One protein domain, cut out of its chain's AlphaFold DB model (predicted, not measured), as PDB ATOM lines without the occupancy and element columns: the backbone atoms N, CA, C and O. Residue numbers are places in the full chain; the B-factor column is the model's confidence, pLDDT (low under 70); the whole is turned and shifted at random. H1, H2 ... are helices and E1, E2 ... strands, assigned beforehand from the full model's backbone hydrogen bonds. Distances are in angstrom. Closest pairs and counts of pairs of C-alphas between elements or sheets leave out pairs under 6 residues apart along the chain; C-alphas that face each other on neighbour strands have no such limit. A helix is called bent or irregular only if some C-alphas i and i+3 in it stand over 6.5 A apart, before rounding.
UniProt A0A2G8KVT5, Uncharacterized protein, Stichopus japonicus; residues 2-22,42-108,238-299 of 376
ATOM      1  N   GLU A   2     224.704 212.335 333.729       57.09
ATOM      2  CA  GLU A   2     223.820 212.103 332.568       57.09
ATOM      3  C   GLU A   2     223.212 213.389 331.973       57.09
ATOM      4  O   GLU A   2     223.343 213.609 330.774       57.09
ATOM      5  N   ASN A   3     222.683 214.305 332.795       60.94
ATOM      6  CA  ASN A   3     222.139 215.586 332.307       60.94
ATOM      7  C   ASN A   3     223.175 216.451 331.556       60.94
ATOM      8  O   ASN A   3     222.819 217.173 330.632       60.94
ATOM      9  N   CYS A   4     224.462 216.377 331.915       58.12
ATOM     10  CA  CYS A   4     225.522 217.093 331.197       58.12
ATOM     11  C   CYS A   4     225.811 216.450 329.834       58.12
ATOM     12  O   CYS A   4     226.073 217.164 328.873       58.12
ATOM     13  N   LEU A   5     225.731 215.118 329.742       66.44
ATOM     14  CA  LEU A   5     225.870 214.385 328.481       66.44
ATOM     15  C   LEU A   5     224.677 214.636 327.554       66.44
ATOM     16  O   LEU A   5     224.890 214.884 326.374       66.44
ATOM     17  N   ALA A   6     223.448 214.652 328.081       69.50
ATOM     18  CA  ALA A   6     222.252 215.010 327.317       69.50
ATOM     19  C   ALA A   6     222.360 216.430 326.732       69.50
ATOM     20  O   ALA A   6     222.259 216.605 325.520       69.50
ATOM     21  N   ASN A   7     222.690 217.422 327.570       74.31
ATOM     22  CA  ASN A   7     222.878 218.805 327.128       74.31
ATOM     23  C   ASN A   7     224.009 218.945 326.092       74.31
ATOM     24  O   ASN A   7     223.879 219.728 325.155       74.31
ATOM     25  N   LEU A   8     225.106 218.190 326.230       70.69
ATOM     26  CA  LEU A   8     226.200 218.191 325.254       70.69
ATOM     27  C   LEU A   8     225.775 217.561 323.918       70.69
ATOM     28  O   LEU A   8     226.118 218.086 322.864       70.69
ATOM     29  N   ILE A   9     225.012 216.467 323.953       79.56
ATOM     30  CA  ILE A   9     224.487 215.792 322.757       79.56
ATOM     31  C   ILE A   9     223.521 216.707 321.998       79.56
ATOM     32  O   ILE A   9     223.651 216.840 320.784       79.56
ATOM     33  N   ASP A  10     222.592 217.374 322.684       78.56
ATOM     34  CA  ASP A  10     221.636 218.271 322.026       78.56
ATOM     35  C   ASP A  10     222.287 219.584 321.564       78.56
ATOM     36  O   ASP A  10     221.903 220.124 320.523       78.56
ATOM     37  N   LEU A  11     223.347 220.051 322.237       77.06
ATOM     38  CA  LEU A  11     224.201 221.126 321.726       77.06
ATOM     39  C   LEU A  11     224.922 220.699 320.436       77.06
ATOM     40  O   LEU A  11     224.899 221.443 319.458       77.06
ATOM     41  N   ILE A  12     225.514 219.499 320.404       78.25
ATOM     42  CA  ILE A  12     226.187 218.956 319.212       78.25
ATOM     43  C   ILE A  12     225.197 218.805 318.052       78.25
ATOM     44  O   ILE A  12     225.514 219.270 316.960       78.25
ATOM     45  N   LYS A  13     223.994 218.257 318.282       76.94
ATOM     46  CA  LYS A  13     222.922 218.219 317.268       76.94
ATOM     47  C   LYS A  13     222.586 219.622 316.772       76.94
ATOM     48  O   LYS A  13     222.676 219.866 315.583       76.94
ATOM     49  N   THR A  14     222.317 220.571 317.671       75.62
ATOM     50  CA  THR A  14     221.970 221.957 317.300       75.62
ATOM     51  C   THR A  14     223.059 222.627 316.452       75.62
ATOM     52  O   THR A  14     222.751 223.409 315.552       75.62
ATOM     53  N   TYR A  15     224.338 222.331 316.709       70.25
ATOM     54  CA  TYR A  15     225.449 222.805 315.880       70.25
ATOM     55  C   TYR A  15     225.566 222.043 314.552       70.25
ATOM     56  O   TYR A  15     225.795 222.678 313.527       70.25
ATOM     57  N   GLN A  16     225.374 220.721 314.536       70.69
ATOM     58  CA  GLN A  16     225.346 219.925 313.305       70.69
ATOM     59  C   GLN A  16     224.187 220.344 312.398       70.69
ATOM     60  O   GLN A  16     224.423 220.635 311.233       70.69
ATOM     61  N   ASP A  17     222.975 220.474 312.930       68.44
ATOM     62  CA  ASP A  17     221.792 220.947 312.213       68.44
ATOM     63  C   ASP A  17     222.021 222.357 311.656       68.44
ATOM     64  O   ASP A  17     221.700 222.611 310.502       68.44
ATOM     65  N   LYS A  18     222.667 223.266 312.405       67.06
ATOM     66  CA  LYS A  18     223.069 224.583 311.875       67.06
ATOM     67  C   LYS A  18     224.109 224.504 310.757       67.06
ATOM     68  O   LYS A  18     224.021 225.291 309.823       67.06
ATOM     69  N   ILE A  19     225.075 223.587 310.837       67.44
ATOM     70  CA  ILE A  19     226.115 223.401 309.813       67.44
ATOM     71  C   ILE A  19     225.528 222.763 308.544       67.44
ATOM     72  O   ILE A  19     225.810 223.232 307.449       67.44
ATOM     73  N   TYR A  20     224.669 221.750 308.674       59.50
ATOM     74  CA  TYR A  20     223.992 221.097 307.546       59.50
ATOM     75  C   TYR A  20     222.791 221.897 307.005       59.50
ATOM     76  O   TYR A  20     222.369 221.668 305.876       59.50
ATOM     77  N   SER A  21     222.276 222.869 307.765       62.38
ATOM     78  CA  SER A  21     221.306 223.873 307.300       62.38
ATOM     79  C   SER A  21     221.950 225.001 306.480       62.38
ATOM     80  O   SER A  21     221.219 225.835 305.940       62.38
ATOM     81  N   LEU A  22     223.283 225.049 306.358       63.97
ATOM     82  CA  LEU A  22     223.943 225.894 305.364       63.97
ATOM     83  C   LEU A  22     223.723 225.276 303.979       63.97
ATOM     84  O   LEU A  22     224.504 224.444 303.515       63.97
ATOM     85  N   LYS A  42     248.964 231.897 284.019       94.94
ATOM     86  CA  LYS A  42     248.574 230.551 284.501       94.94
ATOM     87  C   LYS A  42     249.699 229.799 285.222       94.94
ATOM     88  O   LYS A  42     249.833 228.586 285.084       94.94
ATOM     89  N   ARG A  43     250.498 230.538 285.994       92.94
ATOM     90  CA  ARG A  43     251.578 230.005 286.835       92.94
ATOM     91  C   ARG A  43     251.100 229.769 288.276       92.94
ATOM     92  O   ARG A  43     250.162 230.450 288.700       92.94
ATOM     93  N   PRO A  44     251.701 228.817 289.014       91.19
ATOM     94  CA  PRO A  44     251.488 228.681 290.451       91.19
ATOM     95  C   PRO A  44     252.190 229.798 291.235       91.19
ATOM     96  O   PRO A  44     252.908 230.609 290.658       91.19
ATOM     97  N   TYR A  45     251.975 229.846 292.552       81.50
ATOM     98  CA  TYR A  45     252.699 230.751 293.444       81.50
ATOM     99  C   TYR A  45     253.047 230.064 294.779       81.50
ATOM    100  O   TYR A  45     252.139 229.539 295.432       81.50
ATOM    101  N   PRO A  46     254.322 230.083 295.221       84.81
ATOM    102  CA  PRO A  46     255.507 230.475 294.450       84.81
ATOM    103  C   PRO A  46     255.717 229.568 293.224       84.81
ATOM    104  O   PRO A  46     255.433 228.371 293.291       84.81
ATOM    105  N   ASP A  47     256.203 230.120 292.111       88.00
ATOM    106  CA  ASP A  47     256.535 229.331 290.918       88.00
ATOM    107  C   ASP A  47     257.983 228.817 291.009       88.00
ATOM    108  O   ASP A  47     258.902 229.630 291.019       88.00
ATOM    109  N   PRO A  48     258.235 227.494 291.064       87.88
ATOM    110  CA  PRO A  48     259.594 226.956 291.156       87.88
ATOM    111  C   PRO A  48     260.422 227.123 289.869       87.88
ATOM    112  O   PRO A  48     261.625 226.865 289.895       87.88
ATOM    113  N   GLU A  49     259.811 227.511 288.744       89.12
ATOM    114  CA  GLU A  49     260.532 227.853 287.511       89.12
ATOM    115  C   GLU A  49     260.860 229.352 287.408       89.12
ATOM    116  O   GLU A  49     261.731 229.727 286.617       89.12
ATOM    117  N   ASP A  50     260.197 230.210 288.190       87.50
ATOM    118  CA  ASP A  50     260.418 231.655 288.167       87.50
ATOM    119  C   ASP A  50     261.312 232.098 289.331       87.50
ATOM    120  O   ASP A  50     261.113 231.739 290.486       87.50
ATOM    121  N   ASN A  51     262.332 232.884 289.005       86.00
ATOM    122  CA  ASN A  51     263.308 233.404 289.965       86.00
ATOM    123  C   ASN A  51     263.190 234.934 290.108       86.00
ATOM    124  O   ASN A  51     264.049 235.567 290.721       86.00
ATOM    125  N   VAL A  52     262.155 235.535 289.508       87.06
ATOM    126  CA  VAL A  52     261.812 236.951 289.646       87.06
ATOM    127  C   VAL A  52     260.839 237.116 290.811       87.06
ATOM    128  O   VAL A  52     259.708 236.640 290.749       87.06
ATOM    129  N   ASP A  53     261.282 237.819 291.851       83.62
ATOM    130  CA  ASP A  53     260.399 238.342 292.898       83.62
ATOM    131  C   ASP A  53     259.503 239.441 292.289       83.62
ATOM    132  O   ASP A  53     260.001 240.337 291.601       83.62
ATOM    133  N   ASP A  54     258.185 239.330 292.458       85.81
ATOM    134  CA  ASP A  54     257.179 240.135 291.748       85.81
ATOM    135  C   ASP A  54     255.937 240.322 292.627       85.81
ATOM    136  O   ASP A  54     255.414 239.367 293.206       85.81
ATOM    137  N   GLU A  55     255.443 241.557 292.725       88.62
ATOM    138  CA  GLU A  55     254.284 241.869 293.559       88.62
ATOM    139  C   GLU A  55     253.009 241.315 292.912       88.62
ATOM    140  O   GLU A  55     252.681 241.619 291.761       88.62
ATOM    141  N   MET A  56     252.268 240.490 293.656       92.94
ATOM    142  CA  MET A  56     250.973 239.979 293.218       92.94
ATOM    143  C   MET A  56     249.844 240.869 293.732       92.94
ATOM    144  O   MET A  56     249.652 241.005 294.937       92.94
ATOM    145  N   ILE A  57     249.050 241.420 292.814       95.31
ATOM    146  CA  ILE A  57     247.985 242.381 293.118       95.31
ATOM    147  C   ILE A  57     246.637 241.790 292.695       95.31
ATOM    148  O   ILE A  57     246.462 241.349 291.553       95.31
ATOM    149  N   GLN A  58     245.669 241.761 293.611       96.12
ATOM    150  CA  GLN A  58     244.340 241.207 293.347       96.12
ATOM    151  C   GLN A  58     243.456 242.199 292.581       96.12
ATOM    152  O   GLN A  58     243.373 243.377 292.928       96.12
ATOM    153  N   CYS A  59     242.747 241.728 291.552       97.31
ATOM    154  CA  CYS A  59     241.747 242.549 290.872       97.31
ATOM    155  C   CYS A  59     240.399 242.520 291.608       97.31
ATOM    156  O   CYS A  59     239.755 241.472 291.679       97.31
ATOM    157  N   VAL A  60     239.900 243.692 292.019       96.44
ATOM    158  CA  VAL A  60     238.657 243.847 292.806       96.44
ATOM    159  C   VAL A  60     237.367 243.392 292.090       96.44
ATOM    160  O   VAL A  60     236.331 243.267 292.723       96.44
ATOM    161  N   ILE A  61     237.404 243.121 290.776       96.00
ATOM    162  CA  ILE A  61     236.222 242.693 289.988       96.00
ATOM    163  C   ILE A  61     236.196 241.187 289.675       96.00
ATOM    164  O   ILE A  61     235.136 240.640 289.384       96.00
ATOM    165  N   CYS A  62     237.341 240.498 289.695       95.25
ATOM    166  CA  CYS A  62     237.402 239.066 289.355       95.25
ATOM    167  C   CYS A  62     238.140 238.200 290.382       95.25
ATOM    168  O   CYS A  62     238.269 236.992 290.171       95.25
ATOM    169  N   GLU A  63     238.639 238.820 291.456       94.62
ATOM    170  CA  GLU A  63     239.359 238.211 292.583       94.62
ATOM    171  C   GLU A  63     240.629 237.426 292.192       94.62
ATOM    172  O   GLU A  63     241.277 236.812 293.038       94.62
ATOM    173  N   ASP A  64     241.010 237.457 290.917       96.19
ATOM    174  CA  ASP A  64     242.211 236.858 290.338       96.19
ATOM    175  C   ASP A  64     243.444 237.706 290.708       96.19
ATOM    176  O   ASP A  64     243.370 238.941 290.756       96.19
ATOM    177  N   TRP A  65     244.561 237.040 291.005       96.19
ATOM    178  CA  TRP A  65     245.809 237.671 291.447       96.19
ATOM    179  C   TRP A  65     246.777 237.817 290.281       96.19
ATOM    180  O   TRP A  65     247.052 236.854 289.567       96.19
ATOM    181  N   PHE A  66     247.328 239.013 290.096       96.62
ATOM    182  CA  PHE A  66     248.174 239.336 288.956       96.62
ATOM    183  C   PHE A  66     249.571 239.765 289.395       96.62
ATOM    184  O   PHE A  66     249.723 240.752 290.104       96.62
ATOM    185  N   HIS A  67     250.569 239.051 288.883       94.56
ATOM    186  CA  HIS A  67     251.943 239.516 288.700       94.56
ATOM    187  C   HIS A  67     251.985 240.953 288.160       94.56
ATOM    188  O   HIS A  67     251.408 241.211 287.096       94.56
ATOM    189  N   GLY A  68     252.670 241.868 288.847       93.12
ATOM    190  CA  GLY A  68     252.707 243.287 288.501       93.12
ATOM    191  C   GLY A  68     253.217 243.546 287.080       93.12
ATOM    192  O   GLY A  68     252.574 244.255 286.302       93.12
ATOM    193  N   ARG A  69     254.287 242.851 286.674       92.62
ATOM    194  CA  ARG A  69     254.832 242.876 285.295       92.62
ATOM    195  C   ARG A  69     253.849 242.413 284.203       92.62
ATOM    196  O   ARG A  69     254.069 242.679 283.025       92.62
ATOM    197  N   HIS A  70     252.767 241.716 284.564       94.44
ATOM    198  CA  HIS A  70     251.728 241.243 283.639       94.44
ATOM    199  C   HIS A  70     250.466 242.130 283.628       94.44
ATOM    200  O   HIS A  70     249.482 241.773 282.977       94.44
ATOM    201  N   LEU A  71     250.482 243.286 284.306       95.50
ATOM    202  CA  LEU A  71     249.365 244.241 284.336       95.50
ATOM    203  C   LEU A  71     249.302 245.195 283.129       95.50
ATOM    204  O   LEU A  71     248.341 245.953 283.025       95.50
ATOM    205  N   GLY A  72     250.283 245.180 282.218       92.75
ATOM    206  CA  GLY A  72     250.286 246.045 281.024       92.75
ATOM    207  C   GLY A  72     250.566 247.530 281.305       92.75
ATOM    208  O   GLY A  72     250.222 248.386 280.494       92.75
ATOM    209  N   ILE A  73     251.170 247.826 282.456       91.31
ATOM    210  CA  ILE A  73     251.617 249.158 282.892       91.31
ATOM    211  C   ILE A  73     253.140 249.294 282.720       91.31
ATOM    212  O   ILE A  73     253.826 248.291 282.526       91.31
ATOM    213  N   GLN A  74     253.680 250.516 282.794       86.69
ATOM    214  CA  GLN A  74     255.133 250.739 282.723       86.69
ATOM    215  C   GLN A  74     255.826 250.459 284.066       86.69
ATOM    216  O   GLN A  74     256.814 249.734 284.111       86.69
ATOM    217  N   GLU A  75     255.299 251.037 285.143       89.19
ATOM    218  CA  GLU A  75     255.811 250.952 286.513       89.19
ATOM    219  C   GLU A  75     254.619 250.745 287.461       89.19
ATOM    220  O   GLU A  75     253.500 251.166 287.155       89.19
ATOM    221  N   LEU A  76     254.844 250.061 288.585       90.75
ATOM    222  CA  LEU A  76     253.829 249.839 289.618       90.75
ATOM    223  C   LEU A  76     253.728 251.082 290.516       90.75
ATOM    224  O   LEU A  76     254.759 251.504 291.048       90.75
ATOM    225  N   PRO A  77     252.528 251.653 290.735       91.75
ATOM    226  CA  PRO A  77     252.323 252.651 291.779       91.75
ATOM    227  C   PRO A  77     252.698 252.109 293.159       91.75
ATOM    228  O   PRO A  77     252.532 250.920 293.437       91.75
ATOM    229  N   SER A  78     253.141 252.984 294.059       90.12
ATOM    230  CA  SER A  78     253.396 252.602 295.447       90.12
ATOM    231  C   SER A  78     252.099 252.142 296.123       90.12
ATOM    232  O   SER A  78     251.031 252.716 295.907       90.12
ATOM    233  N   ASN A  79     252.191 251.151 297.011       86.12
ATOM    234  CA  ASN A  79     251.066 250.635 297.802       86.12
ATOM    235  C   ASN A  79     250.395 251.668 298.740       86.12
ATOM    236  O   ASN A  79     249.381 251.357 299.360       86.12
ATOM    237  N   TYR A  80     250.922 252.895 298.831       86.94
ATOM    238  CA  TYR A  80     250.287 254.035 299.506       86.94
ATOM    239  C   TYR A  80     249.526 254.987 298.559       86.94
ATOM    240  O   TYR A  80     248.823 255.882 299.030       86.94
ATOM    241  N   GLU A  81     249.662 254.831 297.239       90.25
ATOM    242  CA  GLU A  81     249.076 255.720 296.222       90.25
ATOM    243  C   GLU A  81     247.713 255.233 295.704       90.25
ATOM    244  O   GLU A  81     246.913 256.034 295.208       90.25
ATOM    245  N   TYR A  82     247.428 253.934 295.848       93.69
ATOM    246  CA  TYR A  82     246.183 253.295 295.426       93.69
ATOM    247  C   TYR A  82     245.482 252.554 296.570       93.69
ATOM    248  O   TYR A  82     246.093 252.159 297.556       93.69
ATOM    249  N   GLN A  83     244.173 252.364 296.410       93.19
ATOM    250  CA  GLN A  83     243.317 251.569 297.287       93.19
ATOM    251  C   GLN A  83     242.963 250.221 296.645       93.19
ATOM    252  O   GLN A  83     242.921 249.204 297.328       93.19
ATOM    253  N   GLU A  84     242.675 250.213 295.337       95.81
ATOM    254  CA  GLU A  84     242.146 249.048 294.611       95.81
ATOM    255  C   GLU A  84     242.655 249.013 293.158       95.81
ATOM    256  O   GLU A  84     242.951 250.055 292.572       95.81
ATOM    257  N   MET A  85     242.719 247.821 292.553       96.56
ATOM    258  CA  MET A  85     243.158 247.613 291.165       96.56
ATOM    259  C   MET A  85     242.075 246.906 290.335       96.56
ATOM    260  O   MET A  85     241.462 245.926 290.772       96.56
ATOM    261  N   VAL A  86     241.849 247.384 289.107       97.94
ATOM    262  CA  VAL A  86     240.999 246.718 288.107       97.94
ATOM    263  C   VAL A  86     241.847 246.335 286.895       97.94
ATOM    264  O   VAL A  86     242.364 247.203 286.195       97.94
ATOM    265  N   CYS A  87     241.976 245.033 286.623       97.62
ATOM    266  CA  CYS A  87     242.796 244.531 285.522       97.62
ATOM    267  C   CYS A  87     242.176 244.849 284.151       97.62
ATOM    268  O   CYS A  87     240.957 245.025 284.038       97.62
ATOM    269  N   THR A  88     242.998 244.858 283.093       96.12
ATOM    270  CA  THR A  88     242.587 245.216 281.721       96.12
ATOM    271  C   THR A  88     241.308 244.493 281.291       96.12
ATOM    272  O   THR A  88     240.344 245.129 280.878       96.12
ATOM    273  N   ASN A  89     241.233 243.173 281.499       96.38
ATOM    274  CA  ASN A  89     240.064 242.355 281.148       96.38
ATOM    275  C   ASN A  89     238.762 242.815 281.829       96.38
ATOM    276  O   ASN A  89     237.682 242.680 281.251       96.38
ATOM    277  N   CYS A  90     238.840 243.334 283.054       97.75
ATOM    278  CA  CYS A  90     237.685 243.846 283.784       97.75
ATOM    279  C   CYS A  90     237.346 245.287 283.381       97.75
ATOM    280  O   CYS A  90     236.158 245.599 283.293       97.75
ATOM    281  N   MET A  91     238.340 246.115 283.034       96.88
ATOM    282  CA  MET A  91     238.131 247.430 282.408       96.88
ATOM    283  C   MET A  91     237.481 247.326 281.018       96.88
ATOM    284  O   MET A  91     236.618 248.134 280.687       96.88
ATOM    285  N   THR A  92     237.843 246.324 280.207       95.69
ATOM    286  CA  THR A  92     237.222 246.075 278.891       95.69
ATOM    287  C   THR A  92     235.774 245.591 279.019       95.69
ATOM    288  O   THR A  92     234.923 245.983 278.225       95.69
ATOM    289  N   LYS A  93     235.467 244.749 280.019       96.88
ATOM    290  CA  LYS A  93     234.094 244.272 280.281       96.88
ATOM    291  C   LYS A  93     233.186 245.364 280.853       96.88
ATOM    292  O   LYS A  93     232.009 245.418 280.510       96.88
ATOM    293  N   ASN A  94     233.723 246.221 281.718       97.50
ATOM    294  CA  ASN A  94     232.978 247.239 282.455       97.50
ATOM    295  C   ASN A  94     233.305 248.632 281.911       97.50
ATOM    296  O   ASN A  94     233.846 249.478 282.619       97.50
ATOM    297  N   ASP A  95     232.978 248.871 280.638       95.50
ATOM    298  CA  ASP A  95     233.453 250.046 279.892       95.50
ATOM    299  C   ASP A  95     233.092 251.401 280.541       95.50
ATOM    300  O   ASP A  95     233.782 252.401 280.345       95.50
ATOM    301  N   PHE A  96     232.050 251.429 281.381       96.00
ATOM    302  CA  PHE A  96     231.670 252.602 282.170       96.00
ATOM    303  C   PHE A  96     232.780 253.084 283.123       96.00
ATOM    304  O   PHE A  96     232.827 254.272 283.431       96.00
ATOM    305  N   LEU A  97     233.690 252.207 283.566       96.62
ATOM    306  CA  LEU A  97     234.810 252.568 284.443       96.62
ATOM    307  C   LEU A  97     235.774 253.551 283.768       96.62
ATOM    308  O   LEU A  97     236.343 254.407 284.444       96.62
ATOM    309  N   TRP A  98     235.888 253.537 282.434       95.44
ATOM    310  CA  TRP A  98     236.659 254.554 281.709       95.44
ATOM    311  C   TRP A  98     236.115 255.970 281.941       95.44
ATOM    312  O   TRP A  98     236.888 256.925 281.977       95.44
ATOM    313  N   ALA A  99     234.816 256.144 282.211       95.12
ATOM    314  CA  ALA A  99     234.262 257.452 282.568       95.12
ATOM    315  C   ALA A  99     234.787 257.982 283.920       95.12
ATOM    316  O   ALA A  99     234.798 259.195 284.112       95.12
ATOM    317  N   TYR A 100     235.308 257.119 284.801       95.31
ATOM    318  CA  TYR A 100     235.738 257.462 286.161       95.31
ATOM    319  C   TYR A 100     237.250 257.631 286.356       95.31
ATOM    320  O   TYR A 100     237.670 258.099 287.413       95.31
ATOM    321  N   THR A 101     238.086 257.341 285.354       94.38
ATOM    322  CA  THR A 101     239.561 257.340 285.488       94.38
ATOM    323  C   THR A 101     240.212 258.664 285.913       94.38
ATOM    324  O   THR A 101     241.385 258.647 286.261       94.38
ATOM    325  N   LEU A 102     239.493 259.796 285.992       91.75
ATOM    326  CA  LEU A 102     239.992 260.988 286.710       91.75
ATOM    327  C   LEU A 102     240.254 260.742 288.216       91.75
ATOM    328  O   LEU A 102     240.848 261.581 288.884       91.75
ATOM    329  N   HIS A 103     239.800 259.606 288.751       92.19
ATOM    330  CA  HIS A 103     240.044 259.147 290.122       92.19
ATOM    331  C   HIS A 103     241.057 257.982 290.195       92.19
ATOM    332  O   HIS A 103     241.248 257.396 291.262       92.19
ATOM    333  N   SER A 104     241.711 257.647 289.077       92.81
ATOM    334  CA  SER A 104     242.845 256.709 289.044       92.81
ATOM    335  C   SER A 104     244.136 257.363 289.545       92.81
ATOM    336  O   SER A 104     244.182 258.585 289.707       92.81
ATOM    337  N   VAL A 105     245.194 256.581 289.774       90.62
ATOM    338  CA  VAL A 105     246.541 257.103 290.053       90.62
ATOM    339  C   VAL A 105     247.073 257.872 288.842       90.62
ATOM    340  O   VAL A 105     247.369 259.058 288.987       90.62
ATOM    341  N   ASP A 106     247.066 257.236 287.666       76.62
ATOM    342  CA  ASP A 106     247.733 257.667 286.423       76.62
ATOM    343  C   ASP A 106     247.266 259.027 285.875       76.62
ATOM    344  O   ASP A 106     247.969 259.670 285.096       76.62
ATOM    345  N   ILE A 107     246.067 259.475 286.260       66.94
ATOM    346  CA  ILE A 107     245.495 260.759 285.836       66.94
ATOM    347  C   ILE A 107     245.578 261.775 286.986       66.94
ATOM    348  O   ILE A 107     244.575 262.223 287.543       66.94
ATOM    349  N   THR A 108     246.804 262.168 287.339       47.72
ATOM    350  CA  THR A 108     247.084 263.431 288.042       47.72
ATOM    351  C   THR A 108     247.352 264.541 287.028       47.72
ATOM    352  O   THR A 108     248.422 264.569 286.431       47.72
ATOM    353  N   LEU A 238     227.453 259.618 285.491       94.69
ATOM    354  CA  LEU A 238     228.063 258.790 284.449       94.69
ATOM    355  C   LEU A 238     227.843 259.392 283.053       94.69
ATOM    356  O   LEU A 238     228.799 259.510 282.291       94.69
ATOM    357  N   GLU A 239     226.622 259.823 282.719       93.25
ATOM    358  CA  GLU A 239     226.356 260.457 281.417       93.25
ATOM    359  C   GLU A 239     227.031 261.830 281.283       93.25
ATOM    360  O   GLU A 239     227.458 262.183 280.190       93.25
ATOM    361  N   GLN A 240     227.213 262.581 282.379       92.19
ATOM    362  CA  GLN A 240     228.038 263.798 282.372       92.19
ATOM    363  C   GLN A 240     229.505 263.475 282.052       92.19
ATOM    364  O   GLN A 240     230.091 264.091 281.162       92.19
ATOM    365  N   LEU A 241     230.077 262.477 282.734       91.31
ATOM    366  CA  LEU A 241     231.474 262.065 282.586       91.31
ATOM    367  C   LEU A 241     231.771 261.396 281.238       91.31
ATOM    368  O   LEU A 241     232.867 261.570 280.713       91.31
ATOM    369  N   LYS A 242     230.812 260.688 280.632       88.56
ATOM    370  CA  LYS A 242     230.942 260.093 279.286       88.56
ATOM    371  C   LYS A 242     231.195 261.113 278.170       88.56
ATOM    372  O   LYS A 242     231.724 260.732 277.133       88.56
ATOM    373  N   ASN A 243     230.859 262.391 278.371       81.31
ATOM    374  CA  ASN A 243     231.116 263.442 277.378       81.31
ATOM    375  C   ASN A 243     232.603 263.836 277.280       81.31
ATOM    376  O   ASN A 243     232.978 264.573 276.369       81.31
ATOM    377  N   ARG A 244     233.460 263.377 278.205       84.62
ATOM    378  CA  ARG A 244     234.907 263.631 278.163       84.62
ATOM    379  C   ARG A 244     235.604 262.619 277.249       84.62
ATOM    380  O   ARG A 244     235.303 261.429 277.280       84.62
ATOM    381  N   THR A 245     236.593 263.067 276.476       84.06
ATOM    382  CA  THR A 245     237.452 262.137 275.725       84.06
ATOM    383  C   THR A 245     238.375 261.414 276.705       84.06
ATOM    384  O   THR A 245     239.160 262.055 277.398       84.06
ATOM    385  N   VAL A 246     238.293 260.083 276.763       87.06
ATOM    386  CA  VAL A 246     239.157 259.245 277.608       87.06
ATOM    387  C   VAL A 246     240.046 258.388 276.719       87.06
ATOM    388  O   VAL A 246     239.550 257.587 275.926       87.06
ATOM    389  N   LYS A 247     241.366 258.518 276.876       85.81
ATOM    390  CA  LYS A 247     242.320 257.575 276.292       85.81
ATOM    391  C   LYS A 247     242.222 256.256 277.060       85.81
ATOM    392  O   LYS A 247     242.624 256.193 278.218       85.81
ATOM    393  N   LYS A 248     241.680 255.223 276.418       90.88
ATOM    394  CA  LYS A 248     241.731 253.849 276.933       90.88
ATOM    395  C   LYS A 248     243.148 253.294 276.758       90.88
ATOM    396  O   LYS A 248     243.844 253.671 275.812       90.88
ATOM    397  N   THR A 249     243.568 252.441 277.679       89.19
ATOM    398  CA  THR A 249     244.899 251.820 277.722       89.19
ATOM    399  C   THR A 249     244.757 250.312 277.884       89.19
ATOM    400  O   THR A 249     243.825 249.839 278.532       89.19
ATOM    401  N   ASP A 250     245.695 249.545 277.327       89.00
ATOM    402  CA  ASP A 250     245.681 248.075 277.384       89.00
ATOM    403  C   ASP A 250     246.285 247.520 278.696       89.00
ATOM    404  O   ASP A 250     246.799 246.402 278.748       89.00
ATOM    405  N   GLY A 251     246.198 248.303 279.775       93.81
ATOM    406  CA  GLY A 251     246.729 247.993 281.102       93.81
ATOM    407  C   GLY A 251     245.666 248.039 282.202       93.81
ATOM    408  O   GLY A 251     244.532 248.476 281.992       93.81
ATOM    409  N   ALA A 252     246.042 247.571 283.388       96.38
ATOM    410  CA  ALA A 252     245.244 247.701 284.598       96.38
ATOM    411  C   ALA A 252     245.163 249.160 285.069       96.38
ATOM    412  O   ALA A 252     246.081 249.944 284.843       96.38
ATOM    413  N   ILE A 253     244.074 249.501 285.759       96.81
ATOM    414  CA  ILE A 253     243.860 250.824 286.352       96.81
ATOM    415  C   ILE A 253     243.898 250.715 287.873       96.81
ATOM    416  O   ILE A 253     243.187 249.901 288.471       96.81
ATOM    417  N   PHE A 254     244.711 251.576 288.480       96.62
ATOM    418  CA  PHE A 254     244.865 251.723 289.923       96.62
ATOM    419  C   PHE A 254     244.017 252.889 290.416       96.62
ATOM    420  O   PHE A 254     244.079 253.986 289.862       96.62
ATOM    421  N   TRP A 255     243.218 252.667 291.453       96.06
ATOM    422  CA  TRP A 255     242.219 253.621 291.931       96.06
ATOM    423  C   TRP A 255     242.635 254.255 293.251       96.06
ATOM    424  O   TRP A 255     243.059 253.553 294.166       96.06
ATOM    425  N   LYS A 256     242.493 255.578 293.367       93.56
ATOM    426  CA  LYS A 256     242.790 256.314 294.604       93.56
ATOM    427  C   LYS A 256     241.729 256.048 295.681       93.56
ATOM    428  O   LYS A 256     240.618 255.600 295.389       93.56
ATOM    429  N   ASN A 257     242.064 256.381 296.929       89.19
ATOM    430  CA  ASN A 257     241.148 256.287 298.068       89.19
ATOM    431  C   ASN A 257     239.783 256.937 297.781       89.19
ATOM    432  O   ASN A 257     239.703 258.035 297.225       89.19
ATOM    433  N   SER A 258     238.708 256.254 298.185       89.88
ATOM    434  CA  SER A 258     237.317 256.708 298.031       89.88
ATOM    435  C   SER A 258     236.868 256.931 296.577       89.88
ATOM    436  O   SER A 258     235.915 257.677 296.343       89.88
ATOM    437  N   TRP A 259     237.481 256.283 295.580       94.00
ATOM    438  CA  TRP A 259     236.983 256.327 294.194       94.00
ATOM    439  C   TRP A 259     235.541 255.796 294.067       94.00
ATOM    440  O   TRP A 259     234.757 256.348 293.294       94.00
ATOM    441  N   ARG A 260     235.162 254.798 294.885       95.50
ATOM    442  CA  ARG A 260     233.800 254.237 294.966       95.50
ATOM    443  C   ARG A 260     232.735 255.317 295.221       95.50
ATOM    444  O   ARG A 260     231.725 255.331 294.521       95.50
ATOM    445  N   SER A 261     233.011 256.311 296.082       94.38
ATOM    446  CA  SER A 261     232.138 257.486 296.331       94.38
ATOM    447  C   SER A 261     231.793 258.335 295.096       94.38
ATOM    448  O   SER A 261     230.977 259.253 295.184       94.38
ATOM    449  N   LYS A 262     232.472 258.111 293.964       95.06
ATOM    450  CA  LYS A 262     232.300 258.865 292.716       95.06
ATOM    451  C   LYS A 262     231.410 258.132 291.712       95.06
ATOM    452  O   LYS A 262     230.986 258.745 290.735       95.06
ATOM    453  N   LEU A 263     231.110 256.849 291.938       96.19
ATOM    454  CA  LEU A 263     230.197 256.073 291.101       96.19
ATOM    455  C   LEU A 263     228.763 256.604 291.226       96.19
ATOM    456  O   LEU A 263     228.313 257.009 292.298       96.19
ATOM    457  N   CYS A 264     228.028 256.625 290.114       97.12
ATOM    458  CA  CYS A 264     226.711 257.247 290.088       97.12
ATOM    459  C   CYS A 264     225.641 256.286 290.616       97.12
ATOM    460  O   CYS A 264     225.244 255.356 289.924       97.12
ATOM    461  N   ALA A 265     225.100 256.552 291.803       96.19
ATOM    462  CA  ALA A 265     224.036 255.746 292.409       96.19
ATOM    463  C   ALA A 265     222.611 256.071 291.888       96.19
ATOM    464  O   ALA A 265     221.632 255.931 292.618       96.19
ATOM    465  N   CYS A 266     222.456 256.553 290.645       96.88
ATOM    466  CA  CYS A 266     221.122 256.759 290.066       96.88
ATOM    467  C   CYS A 266     220.525 255.440 289.546       96.88
ATOM    468  O   CYS A 266     221.258 254.524 289.176       96.88
ATOM    469  N   GLN A 267     219.192 255.363 289.462       97.12
ATOM    470  CA  GLN A 267     218.446 254.148 289.101       97.12
ATOM    471  C   GLN A 267     219.003 253.421 287.859       97.12
ATOM    472  O   GLN A 267     219.301 252.233 287.920       97.12
ATOM    473  N   SER A 268     219.231 254.144 286.758       97.25
ATOM    474  CA  SER A 268     219.743 253.567 285.503       97.25
ATOM    475  C   SER A 268     221.201 253.096 285.574       97.25
ATOM    476  O   SER A 268     221.608 252.242 284.783       97.25
ATOM    477  N   CYS A 269     221.994 253.622 286.513       97.75
ATOM    478  CA  CYS A 269     223.337 253.124 286.797       97.75
ATOM    479  C   CYS A 269     223.292 251.892 287.703       97.75
ATOM    480  O   CYS A 269     223.954 250.913 287.380       97.75
ATOM    481  N   MET A 270     222.451 251.872 288.743       97.69
ATOM    482  CA  MET A 270     222.265 250.688 289.598       97.69
ATOM    483  C   MET A 270     221.783 249.474 288.791       97.69
ATOM    484  O   MET A 270     222.411 248.419 288.834       97.69
ATOM    485  N   GLU A 271     220.770 249.646 287.934       97.81
ATOM    486  CA  GLU A 271     220.306 248.618 286.983       97.81
ATOM    487  C   GLU A 271     221.402 248.149 286.007       97.81
ATOM    488  O   GLU A 271     221.349 247.039 285.474       97.81
ATOM    489  N   MET A 272     222.393 248.998 285.724       97.88
ATOM    490  CA  MET A 272     223.525 248.678 284.857       97.88
ATOM    491  C   MET A 272     224.635 247.937 285.609       97.88
ATOM    492  O   MET A 272     225.152 246.957 285.075       97.88
ATOM    493  N   TYR A 273     224.928 248.315 286.855       97.88
ATOM    494  CA  TYR A 273     225.867 247.605 287.723       97.88
ATOM    495  C   TYR A 273     225.345 246.211 288.102       97.88
ATOM    496  O   TYR A 273     226.107 245.249 288.043       97.88
ATOM    497  N   GLN A 274     224.046 246.071 288.389       97.06
ATOM    498  CA  GLN A 274     223.387 244.776 288.624       97.06
ATOM    499  C   GLN A 274     223.514 243.845 287.410       97.06
ATOM    500  O   GLN A 274     223.949 242.704 287.545       97.06
ATOM    501  N   ARG A 275     223.222 244.346 286.201       97.38
ATOM    502  CA  ARG A 275     223.325 243.584 284.938       97.38
ATOM    503  C   ARG A 275     224.758 243.168 284.580       97.38
ATOM    504  O   ARG A 275     224.945 242.212 283.836       97.38
ATOM    505  N   LEU A 276     225.755 243.907 285.066       96.88
ATOM    506  CA  LEU A 276     227.178 243.586 284.919       96.88
ATOM    507  C   LEU A 276     227.736 242.776 286.105       96.88
ATOM    508  O   LEU A 276     228.895 242.373 286.059       96.88
ATOM    509  N   HIS A 277     226.923 242.511 287.136       95.00
ATOM    510  CA  HIS A 277     227.304 241.867 288.399       95.00
ATOM    511  C   HIS A 277     228.427 242.596 289.169       95.00
ATOM    512  O   HIS A 277     229.286 241.966 289.777       95.00
ATOM    513  N   VAL A 278     228.405 243.936 289.164       96.62
ATOM    514  CA  VAL A 278     229.396 244.807 289.837       96.62
ATOM    515  C   VAL A 278     228.771 245.858 290.770       96.62
ATOM    516  O   VAL A 278     229.389 246.872 291.084       96.62
ATOM    517  N   GLU A 279     227.540 245.629 291.235       95.88
ATOM    518  CA  GLU A 279     226.820 246.523 292.166       95.88
ATOM    519  C   GLU A 279     227.597 246.810 293.465       95.88
ATOM    520  O   GLU A 279     227.559 247.928 293.979       95.88
ATOM    521  N   PHE A 280     228.380 245.839 293.946       94.62
ATOM    522  CA  PHE A 280     229.234 245.977 295.128       94.62
ATOM    523  C   PHE A 280     230.277 247.104 295.012       94.62
ATOM    524  O   PHE A 280     230.690 247.650 296.031       94.62
ATOM    525  N   LEU A 281     230.663 247.532 293.800       95.88
ATOM    526  CA  LEU A 281     231.608 248.644 293.620       95.88
ATOM    527  C   LEU A 281     231.072 249.979 294.160       95.88
ATOM    528  O   LEU A 281     231.861 250.851 294.501       95.88
ATOM    529  N   VAL A 282     229.750 250.152 294.265       94.81
ATOM    530  CA  VAL A 282     229.133 251.364 294.841       94.81
ATOM    531  C   VAL A 282     229.196 251.352 296.378       94.81
ATOM    532  O   VAL A 282     229.008 252.382 297.023       94.81
ATOM    533  N   ARG A 283     229.478 250.197 296.992       93.25
ATOM    534  CA  ARG A 283     229.508 250.023 298.447       93.25
ATOM    535  C   ARG A 283     230.888 250.323 299.011       93.25
ATOM    536  O   ARG A 283     231.859 249.639 298.701       93.25
ATOM    537  N   GLU A 284     230.981 251.304 299.900       91.19
ATOM    538  CA  GLU A 284     232.226 251.587 300.632       91.19
ATOM    539  C   GLU A 284     232.451 250.599 301.791       91.19
ATOM    540  O   GLU A 284     233.590 250.295 302.146       91.19
ATOM    541  N   ASP A 285     231.363 250.028 302.322       89.31
ATOM    542  CA  ASP A 285     231.360 249.049 303.416       89.31
ATOM    543  C   ASP A 285     231.818 247.634 302.995       89.31
ATOM    544  O   ASP A 285     231.924 246.739 303.843       89.31
ATOM    545  N   ASP A 286     232.110 247.480 301.701       89.81
ATOM    546  CA  ASP A 286     232.486 246.265 300.967       89.81
ATOM    547  C   ASP A 286     233.900 246.408 300.345       89.81
ATOM    548  O   ASP A 286     234.180 246.012 299.210       89.81
ATOM    549  N   THR A 287     234.792 247.094 301.071       90.56
ATOM    550  CA  THR A 287     236.227 247.238 300.769       90.56
ATOM    551  C   THR A 287     237.051 246.431 301.773       90.56
ATOM    552  O   THR A 287     236.655 246.297 302.933       90.56
ATOM    553  N   VAL A 288     238.233 245.938 301.376       86.56
ATOM    554  CA  VAL A 288     239.144 245.217 302.295       86.56
ATOM    555  C   VAL A 288     239.459 246.070 303.531       86.56
ATOM    556  O   VAL A 288     239.390 245.572 304.653       86.56
ATOM    557  N   LEU A 289     239.682 247.375 303.338       86.06
ATOM    558  CA  LEU A 289     239.882 248.339 304.421       86.06
ATOM    559  C   LEU A 289     238.682 248.394 305.386       86.06
ATOM    560  O   LEU A 289     238.882 248.277 306.592       86.06
ATOM    561  N   ALA A 290     237.444 248.487 304.887       87.88
ATOM    562  CA  ALA A 290     236.255 248.483 305.742       87.88
ATOM    563  C   ALA A 290     236.079 247.155 306.503       87.88
ATOM    564  O   ALA A 290     235.632 247.161 307.652       87.88
ATOM    565  N   TYR A 291     236.456 246.013 305.914       87.69
ATOM    566  CA  TYR A 291     236.474 244.727 306.620       87.69
ATOM    567  C   TYR A 291     237.567 244.656 307.691       87.69
ATOM    568  O   TYR A 291     237.293 244.188 308.799       87.69
ATOM    569  N   GLU A 292     238.771 245.160 307.416       87.69
ATOM    570  CA  GLU A 292     239.829 245.280 308.417       87.69
ATOM    571  C   GLU A 292     239.424 246.198 309.573       87.69
ATOM    572  O   GLU A 292     239.601 245.836 310.734       87.69
ATOM    573  N   GLU A 293     238.879 247.379 309.284       86.94
ATOM    574  CA  GLU A 293     238.422 248.342 310.288       86.94
ATOM    575  C   GLU A 293     237.280 247.772 311.127       86.94
ATOM    576  O   GLU A 293     237.346 247.815 312.352       86.94
ATOM    577  N   ARG A 294     236.296 247.117 310.504       86.44
ATOM    578  CA  ARG A 294     235.235 246.365 311.195       86.44
ATOM    579  C   ARG A 294     235.812 245.239 312.069       86.44
ATOM    580  O   ARG A 294     235.343 245.023 313.186       86.44
ATOM    581  N   GLY A 295     236.863 244.558 311.609       81.44
ATOM    582  CA  GLY A 295     237.597 243.538 312.368       81.44
ATOM    583  C   GLY A 295     238.408 244.096 313.546       81.44
ATOM    584  O   GLY A 295     238.484 243.448 314.592       81.44
ATOM    585  N   LYS A 296     238.975 245.300 313.405       80.88
ATOM    586  CA  LYS A 296     239.674 246.053 314.461       80.88
ATOM    587  C   LYS A 296     238.673 246.596 315.493       80.88
ATOM    588  O   LYS A 296     238.890 246.425 316.689       80.88
ATOM    589  N   LEU A 297     237.535 247.138 315.048       72.88
ATOM    590  CA  LEU A 297     236.444 247.645 315.892       72.88
ATOM    591  C   LEU A 297     235.777 246.538 316.722       72.88
ATOM    592  O   LEU A 297     235.587 246.692 317.926       72.88
ATOM    593  N   ASN A 298     235.535 245.365 316.132       64.31
ATOM    594  CA  ASN A 298     235.070 244.185 316.876       64.31
ATOM    595  C   ASN A 298     236.125 243.627 317.860       64.31
ATOM    596  O   ASN A 298     235.827 242.737 318.660       64.31
ATOM    597  N   GLN A 299     237.357 244.148 317.839       57.62
ATOM    598  CA  GLN A 299     238.407 243.858 318.818       57.62
ATOM    599  C   GLN A 299     238.621 244.981 319.849       57.62
ATOM    600  O   GLN A 299     239.392 244.751 320.783       57.62
TER     601      GLN A 299
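What this domain is: This is residues 2 to 22, 42 to 108 and 238 to 299 of the 376 residues of an uncharacterized protein of Stichopus japonicus (UniProt A0A2G8KVT5). A body of short helices and long loops is built round a small strand pair, E3 and E4, while the long helix H1 stands free well away from it. The E1 and E2 hairpin lies at one side of the body, with the loop of residues 46 to 52 sticking out beyond it; H4 and H6 lie toward the opposite side, and H8, the last named element, is a separate helix on the side toward H1. The printed part has 150 residues, with eight named helices and four named strands in the order H1 E1 E2 E3 H2 H3 H4 E4 H5 H6 H7 H8; the class is mostly helix, and both two-stranded sheets, E1 - E2 and E3 - E4, are antiparallel. The whole is loose, with a radius of gyration of the C-alphas of 21.5 A, and elongated, spanning 76 by 49 by 29 A.

Where its parts are: One sheet holds E3, residues 84 to 86, and E4, residues 253 to 255; C-alpha 84 is at (242.146, 249.048, 294.611). The other holds E1, residues 56 to 58, and E2, residues 65 to 67. H2 is residues 88 to 93, and H3 is residues 95 to 103, 15.2 A from first to last C-alpha. H3 is irregular: C-alphas 99 and 102 are 7.9 A apart. Three helices have four residues each: H4, residues 238 to 241, H5, residues 259 to 262, and H7, residues 279 to 282. H6, residues 267 to 275, is 12.4 A long. H8, residues 288 to 297, is 14.1 A long and ends with C-alpha 297 at (236.444, 247.645, 315.892). The longest helix, H1, takes residues 2 to 20 over 26.6 A, from C-alpha 2 at (223.820, 212.103, 332.568).

How they stand to each other: E3 and E4 are antiparallel neighbours at 155 degrees, with N 86 and O 253 within hydrogen-bond range at 2.9 A, as are N 253 and O 86 at 2.9 A. The closest C-alphas of E3 and E1, those of Met 85 and Gln 58, are 6.9 A apart. E1 and E2 form a hairpin, antiparallel at 146 degrees, with N 57 and O 66 within hydrogen-bond range at 2.9 A. The closest C-alphas of H3 and E4, those of His 103 and Trp 255, are 6.2 A apart. H2 and H3 are close but not clearly touching, with Met 91 and Leu 97 the closest C-alphas at 6.4 A; they run opposite ways at a steep tilt of 53 degrees. H3 and H4 touch, the C-alphas of Ala 99 and Leu 241 being closest at 5.4 A. H5 and H7 only just touch, with 3 pairs of C-alphas within 8 A, the closest those of Arg 260 and Val 282 at 5.5 A. H6 and H7 are close but not clearly touching, with the C-alphas of Tyr 273 and Glu 279 closest at 4.7 A. H8 is apart from H7, and H1 touches no helix. H1, H2, H6 and H8 have every O i to N i+4 pair within hydrogen-bond range; H3 has 0 of 5, but 4 of 6 O i to N i+3 pairs, and H4, H5 and H7 are too short for an O i to N i+4 pair.

The domain as a whole: The C-alphas farthest apart, those of Glu 2 and Thr 245, are 76.9 A apart. Without the free residues 2 to 22 and 46 to 52, the body of 122 residues spans 43 by 41 by 29 A. Residues 23 to 41 and 109 to 237 are not printed; the gaps are 32.6 A between C-alphas 22 and 42 and 19.9 A between C-alphas 108 and 238. Of the links printed whole, E2 to E3 and H4 to E4 are long. Mean pLDDT of the printed part is 88.1; residues 2 to 6, 17 to 22, 107 to 108 and 298 to 299 are under 70.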